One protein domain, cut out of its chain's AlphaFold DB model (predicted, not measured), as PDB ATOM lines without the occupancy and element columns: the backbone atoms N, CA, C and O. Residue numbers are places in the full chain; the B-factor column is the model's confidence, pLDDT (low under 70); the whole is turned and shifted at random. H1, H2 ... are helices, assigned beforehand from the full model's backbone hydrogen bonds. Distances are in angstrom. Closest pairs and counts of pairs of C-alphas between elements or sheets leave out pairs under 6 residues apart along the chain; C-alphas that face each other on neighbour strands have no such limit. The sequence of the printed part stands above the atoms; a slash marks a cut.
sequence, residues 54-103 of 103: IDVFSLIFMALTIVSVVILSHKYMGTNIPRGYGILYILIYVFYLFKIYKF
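What this domain is: This is residues 54 to 103 of the 103 residues of the protein "Na:Ca transporter (CacA family) protein" of Candidatus Woesebacteria bacterium GW2011_GWB1_40_12 (UniProt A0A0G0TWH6). H1 and H2, two long helices of similar length, run side by side in opposite directions with a gap between them, and the link between them folds the chain back in a loose U. Residues 74 to 80 stick out at the closed end. The printed part has 50 residues with two named helices, H1 then H2, and no named strand; its class is all helix. It is loose, with a radius of gyration of the C-alphas of 12.8 A, and flat, spanning 39 by 20 by 8 A.

How they stand to each other: H1, residues 56 to 75, and H2, residues 83 to 100, are near each other, with 13 pairs of C-alphas within 10 A and the closest 8.4 A apart. A short link of 7 residues joins them. In both helices every O i to N i+4 pair is within hydrogen-bond range.

Where its parts are: H1 begins at C-alpha 56 (86.297, 198.402, 218.505) and measures 28.3 A. H2 measures 26.1 A and ends at C-alpha 100 (88.463, 187.081, 224.387).

The domain as a whole: The two C-alphas farthest apart, those of Gly 78 and Phe 103, are 39.8 A apart. The printed part has no cut and ends at the chain's last residue. Its mean pLDDT is 82.6; residues 102 to 103 are under 70.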
ATOM      1  N   ILE A  54      91.282 200.562 222.972       73.06
ATOM      2  CA  ILE A  54      90.065 199.775 223.156       73.06
ATOM      3  C   ILE A  54      89.760 199.116 221.816       73.06
ATOM      4  O   ILE A  54      89.624 199.795 220.799       73.06
ATOM      5  N   ASP A  55      89.653 197.792 221.820       82.69
ATOM      6  CA  ASP A  55      89.188 197.045 220.660       82.69
ATOM      7  C   ASP A  55      87.758 197.480 220.282       82.69
ATOM      8  O   ASP A  55      86.841 197.478 221.110       82.69
ATOM      9  N   VAL A  56      87.569 197.866 219.017       81.44
ATOM     10  CA  VAL A  56      86.297 198.402 218.505       81.44
ATOM     11  C   VAL A  56      85.174 197.375 218.642       81.44
ATOM     12  O   VAL A  56      84.042 197.745 218.955       81.44
ATOM     13  N   PHE A  57      85.477 196.086 218.463       82.19
ATOM     14  CA  PHE A  57      84.491 195.024 218.641       82.19
ATOM     15  C   PHE A  57      83.999 194.971 220.092       82.19
ATOM     16  O   PHE A  57      82.792 194.994 220.332       82.19
ATOM     17  N   SER A  58      84.916 194.996 221.059       81.06
ATOM     18  CA  SER A  58      84.600 195.021 222.491       81.06
ATOM     19  C   SER A  58      83.780 196.257 222.886       81.06
ATOM     20  O   SER A  58      82.819 196.141 223.649       81.06
ATOM     21  N   LEU A  59      84.095 197.427 222.317       80.94
ATOM     22  CA  LEU A  59      83.340 198.664 222.546       80.94
ATOM     23  C   LEU A  59      81.895 198.560 222.028       80.94
ATOM     24  O   LEU A  59      80.952 198.867 222.758       80.94
ATOM     25  N   ILE A  60      81.712 198.096 220.787       83.38
ATOM     26  CA  ILE A  60      80.386 197.922 220.174       83.38
ATOM     27  C   ILE A  60      79.577 196.876 220.943       83.38
ATOM     28  O   ILE A  60      78.400 197.090 221.226       83.38
ATOM     29  N   PHE A  61      80.201 195.760 221.321       84.75
ATOM     30  CA  PHE A  61      79.536 194.688 222.053       84.75
ATOM     31  C   PHE A  61      79.063 195.160 223.433       84.75
ATOM     32  O   PHE A  61      77.915 194.921 223.816       84.75
ATOM     33  N   MET A  62      79.907 195.904 224.155       82.25
ATOM     34  CA  MET A  62      79.544 196.524 225.430       82.25
ATOM     35  C   MET A  62      78.384 197.515 225.260       82.25
ATOM     36  O   MET A  62      77.400 197.429 225.995       82.25
ATOM     37  N   ALA A  63      78.454 198.401 224.262       82.38
ATOM     38  CA  ALA A  63      77.404 199.380 223.985       82.38
ATOM     39  C   ALA A  63      76.057 198.711 223.661       82.38
ATOM     40  O   ALA A  63      75.037 199.071 224.247       82.38
ATOM     41  N   LEU A  64      76.047 197.695 222.791       86.25
ATOM     42  CA  LEU A  64      74.836 196.941 222.450       86.25
ATOM     43  C   LEU A  64      74.244 196.231 223.670       86.25
ATOM     44  O   LEU A  64      73.028 196.262 223.870       86.25
ATOM     45  N   THR A  65      75.093 195.640 224.512       84.06
ATOM     46  CA  THR A  65      74.644 194.948 225.725       84.06
ATOM     47  C   THR A  65      73.999 195.939 226.696       84.06
ATOM     48  O   THR A  65      72.880 195.703 227.145       84.06
ATOM     49  N   ILE A  66      74.620 197.097 226.940       83.50
ATOM     50  CA  ILE A  66      74.053 198.156 227.793       83.50
ATOM     51  C   ILE A  66      72.711 198.644 227.239       83.50
ATOM     52  O   ILE A  66      71.722 198.678 227.972       83.50
ATOM     53  N   VAL A  67      72.644 198.972 225.945       85.25
ATOM     54  CA  VAL A  67      71.410 199.447 225.300       85.25
ATOM     55  C   VAL A  67      70.297 198.405 225.416       85.25
ATOM     56  O   VAL A  67      69.177 198.737 225.799       85.25
ATOM     57  N   SER A  68      70.595 197.132 225.148       85.38
ATOM     58  CA  SER A  68      69.609 196.053 225.254       85.38
ATOM     59  C   SER A  68      69.104 195.843 226.688       85.38
ATOM     60  O   SER A  68      67.901 195.658 226.888       85.38
ATOM     61  N   VAL A  69      69.976 195.953 227.697       82.50
ATOM     62  CA  VAL A  69      69.594 195.879 229.114       82.50
ATOM     63  C   VAL A  69      68.694 197.053 229.497       82.50
ATOM     64  O   VAL A  69      67.683 196.837 230.161       82.50
ATOM     65  N   VAL A  70      69.003 198.271 229.038       83.19
ATOM     66  CA  VAL A  70      68.171 199.465 229.278       83.19
ATOM     67  C   VAL A  70      66.798 199.333 228.615       83.19
ATOM     68  O   VAL A  70      65.783 199.627 229.237       83.19
ATOM     69  N   ILE A  71      66.732 198.847 227.373       86.44
ATOM     70  CA  ILE A  71      65.456 198.645 226.673       86.44
ATOM     71  C   ILE A  71      64.601 197.600 227.396       86.44
ATOM     72  O   ILE A  71      63.405 197.813 227.598       86.44
ATOM     73  N   LEU A  72      65.191 196.470 227.796       84.06
ATOM     74  CA  LEU A  72      64.454 195.425 228.507       84.06
ATOM     75  C   LEU A  72      64.019 195.881 229.899       84.06
ATOM     76  O   LEU A  72      62.890 195.591 230.288       84.06
ATOM     77  N   SER A  73      64.865 196.606 230.632       76.75
ATOM     78  CA  SER A  73      64.497 197.120 231.951       76.75
ATOM     79  C   SER A  73      63.335 198.108 231.859       76.75
ATOM     80  O   SER A  73      62.399 198.005 232.645       76.75
ATOM     81  N   HIS A  74      63.327 198.990 230.852       81.88
ATOM     82  CA  HIS A  74      62.217 199.916 230.620       81.88
ATOM     83  C   HIS A  74      60.940 199.189 230.179       81.88
ATOM     84  O   HIS A  74      59.859 199.453 230.700       81.88
ATOM     85  N   LYS A  75      61.059 198.230 229.251       85.25
ATOM     86  CA  LYS A  75      59.923 197.450 228.736       85.25
ATOM     87  C   LYS A  75      59.242 196.617 229.820       85.25
ATOM     88  O   LYS A  75      58.022 196.488 229.809       85.25
ATOM     89  N   TYR A  76      60.024 196.025 230.718       80.88
ATOM     90  CA  TYR A  76      59.525 195.148 231.777       80.88
ATOM     91  C   TYR A  76      59.448 195.849 233.136       80.88
ATOM     92  O   TYR A  76      59.307 195.177 234.158       80.88
ATOM     93  N   MET A  77      59.492 197.183 233.175       77.56
ATOM     94  CA  MET A  77      59.453 197.940 234.422       77.56
ATOM     95  C   MET A  77      58.166 197.628 235.204       77.56
ATOM     96  O   MET A  77      57.059 197.809 234.705       77.56
ATOM     97  N   GLY A  78      58.308 197.114 236.430       71.06
ATOM     98  CA  GLY A  78      57.174 196.687 237.265       71.06
ATOM     99  C   GLY A  78      56.603 195.298 236.942       71.06
ATOM    100  O   GLY A  78      55.626 194.886 237.560       71.06
ATOM    101  N   THR A  79      57.217 194.555 236.021       77.75
ATOM    102  CA  THR A  79      56.831 193.183 235.654       77.75
ATOM    103  C   THR A  79      58.033 192.234 235.709       77.75
ATOM    104  O   THR A  79      59.179 192.652 235.877       77.75
ATOM    105  N   ASN A  80      57.781 190.931 235.582       75.94
ATOM    106  CA  ASN A  80      58.851 189.935 235.560       75.94
ATOM    107  C   ASN A  80      59.485 189.864 234.165       75.94
ATOM    108  O   ASN A  80      58.787 189.602 233.184       75.94
ATOM    109  N   ILE A  81      60.812 190.009 234.081       81.56
ATOM    110  CA  ILE A  81      61.553 189.719 232.847       81.56
ATOM    111  C   ILE A  81      61.463 188.208 232.558       81.56
ATOM    112  O   ILE A  81      61.761 187.392 233.437       81.56
ATOM    113  N   PRO A  82      61.082 187.799 231.333       86.50
ATOM    114  CA  PRO A  82      61.064 186.394 230.947       86.50
ATOM    115  C   PRO A  82      62.438 185.728 231.088       86.50
ATOM    116  O   PRO A  82      63.451 186.267 230.641       86.50
ATOM    117  N   ARG A  83      62.465 184.496 231.617       85.88
ATOM    118  CA  ARG A  83      63.702 183.711 231.819       85.88
ATOM    119  C   ARG A  83      64.536 183.535 230.543       85.88
ATOM    120  O   ARG A  83      65.755 183.430 230.628       85.88
ATOM    121  N   GLY A  84      63.893 183.545 229.371       88.94
ATOM    122  CA  GLY A  84      64.564 183.429 228.073       88.94
ATOM    123  C   GLY A  84      65.593 184.533 227.810       88.94
ATOM    124  O   GLY A  84      66.657 184.243 227.272       88.94
ATOM    125  N   TYR A  85      65.341 185.768 228.261       87.50
ATOM    126  CA  TYR A  85      66.318 186.855 228.131       87.50
ATOM    127  C   TYR A  85      67.555 186.612 228.998       87.50
ATOM    128  O   TYR A  85      68.667 186.871 228.554       87.50
ATOM    129  N   GLY A  86      67.380 186.059 230.202       86.12
ATOM    130  CA  GLY A  86      68.504 185.686 231.064       86.12
ATOM    131  C   GLY A  86      69.406 184.632 230.414       86.12
ATOM    132  O   GLY A  86      70.619 184.804 230.376       86.12
ATOM    133  N   ILE A  87      68.811 183.584 229.832       91.31
ATOM    134  CA  ILE A  87      69.555 182.548 229.094       91.31
ATOM    135  C   ILE A  87      70.286 183.161 227.895       91.31
ATOM    136  O   ILE A  87      71.460 182.870 227.682       91.31
ATOM    137  N   LEU A  88      69.621 184.044 227.144       90.69
ATOM    138  CA  LEU A  88      70.230 184.753 226.020       90.69
ATOM    139  C   LEU A  88      71.463 185.560 226.457       90.69
ATOM    140  O   LEU A  88      72.513 185.429 225.837       90.69
ATOM    141  N   TYR A  89      71.377 186.341 227.540       88.31
ATOM    142  CA  TYR A  89      72.522 187.111 228.041       88.31
ATOM    143  C   TYR A  89      73.664 186.227 228.540       88.31
ATOM    144  O   TYR A  89      74.824 186.564 228.318       88.31
ATOM    145  N   ILE A  90      73.362 185.083 229.160       89.50
ATOM    146  CA  ILE A  90      74.390 184.108 229.546       89.50
ATOM    147  C   ILE A  90      75.099 183.566 228.301       89.50
ATOM    148  O   ILE A  90      76.325 183.524 228.278       89.50
ATOM    149  N   LEU A  91      74.360 183.204 227.247       91.38
ATOM    150  CA  LEU A  91      74.951 182.725 225.992       91.38
ATOM    151  C   LEU A  91      75.816 183.796 225.317       91.38
ATOM    152  O   LEU A  91      76.925 183.496 224.884       91.38
ATOM    153  N   ILE A  92      75.342 185.045 225.280       89.06
ATOM    154  CA  ILE A  92      76.094 186.204 224.775       89.06
ATOM    155  C   ILE A  92      77.390 186.392 225.574       89.06
ATOM    156  O   ILE A  92      78.454 186.574 224.985       89.06
ATOM    157  N   TYR A  93      77.323 186.309 226.905       85.38
ATOM    158  CA  TYR A  93      78.489 186.443 227.776       85.38
ATOM    159  C   TYR A  93      79.496 185.303 227.583       85.38
ATOM    160  O   TYR A  93      80.691 185.551 227.453       85.38
ATOM    161  N   VAL A  94      79.024 184.057 227.498       89.38
ATOM    162  CA  VAL A  94      79.872 182.889 227.222       89.38
ATOM    163  C   VAL A  94      80.540 183.024 225.853       89.38
ATOM    164  O   VAL A  94      81.748 182.824 225.742       89.38
ATOM    165  N   PHE A  95      79.794 183.430 224.822       87.81
ATOM    166  CA  PHE A  95      80.339 183.698 223.489       87.81
ATOM    167  C   PHE A  95      81.419 184.789 223.518       87.81
ATOM    168  O   PHE A  95      82.487 184.624 222.929       87.81
ATOM    169  N   TYR A  96      81.180 185.879 224.248       84.12
ATOM    170  CA  TYR A  96      82.161 186.945 224.436       84.12
ATOM    171  C   TYR A  96      83.436 186.447 225.130       84.12
ATOM    172  O   TYR A  96      84.540 186.745 224.674       84.12
ATOM    173  N   LEU A  97      83.304 185.633 226.185       85.00
ATOM    174  CA  LEU A  97      84.451 185.018 226.856       85.00
ATOM    175  C   LEU A  97      85.257 184.123 225.909       85.00
ATOM    176  O   LEU A  97      86.483 184.203 225.923       85.00
ATOM    177  N   PHE A  98      84.598 183.326 225.059       87.12
ATOM    178  CA  PHE A  98      85.283 182.523 224.040       87.12
ATOM    179  C   PHE A  98      86.088 183.391 223.064       87.12
ATOM    180  O   PHE A  98      87.246 183.082 222.790       87.12
ATOM    181  N   LYS A  99      85.517 184.508 222.592       83.50
ATOM    182  CA  LYS A  99      86.220 185.447 221.701       83.50
ATOM    183  C   LYS A  99      87.441 186.088 222.366       83.50
ATOM    184  O   LYS A  99      88.460 186.260 221.705       83.50
ATOM    185  N   ILE A 100      87.364 186.424 223.657       78.62
ATOM    186  CA  ILE A 100      88.463 187.081 224.387       78.62
ATOM    187  C   ILE A 100      89.576 186.108 224.804       78.62
ATOM    188  O   ILE A 100      90.752 186.452 224.708       78.62
ATOM    189  N   TYR A 101      89.232 184.897 225.261       80.19
ATOM    190  CA  TYR A 101      90.199 183.907 225.764       80.19
ATOM    191  C   TYR A 101      90.820 183.031 224.671       80.19
ATOM    192  O   TYR A 101      91.589 182.130 225.005       80.19
ATOM    193  N   LYS A 102      90.578 183.370 223.394       62.47
ATOM    194  CA  LYS A 102      91.158 182.767 222.183       62.47
ATOM    195  C   LYS A 102      90.328 181.606 221.607       62.47
ATOM    196  O   LYS A 102      90.584 180.436 221.883       62.47
ATOM    197  N   PHE A 103      89.386 181.986 220.738       48.59
ATOM    198  CA  PHE A 103      89.314 181.587 219.322       48.59
ATOM    199  C   PHE A 103      89.030 182.824 218.449       48.59
ATOM    200  O   PHE A 103      88.068 183.584 218.732       48.59
TER     201      PHE A 103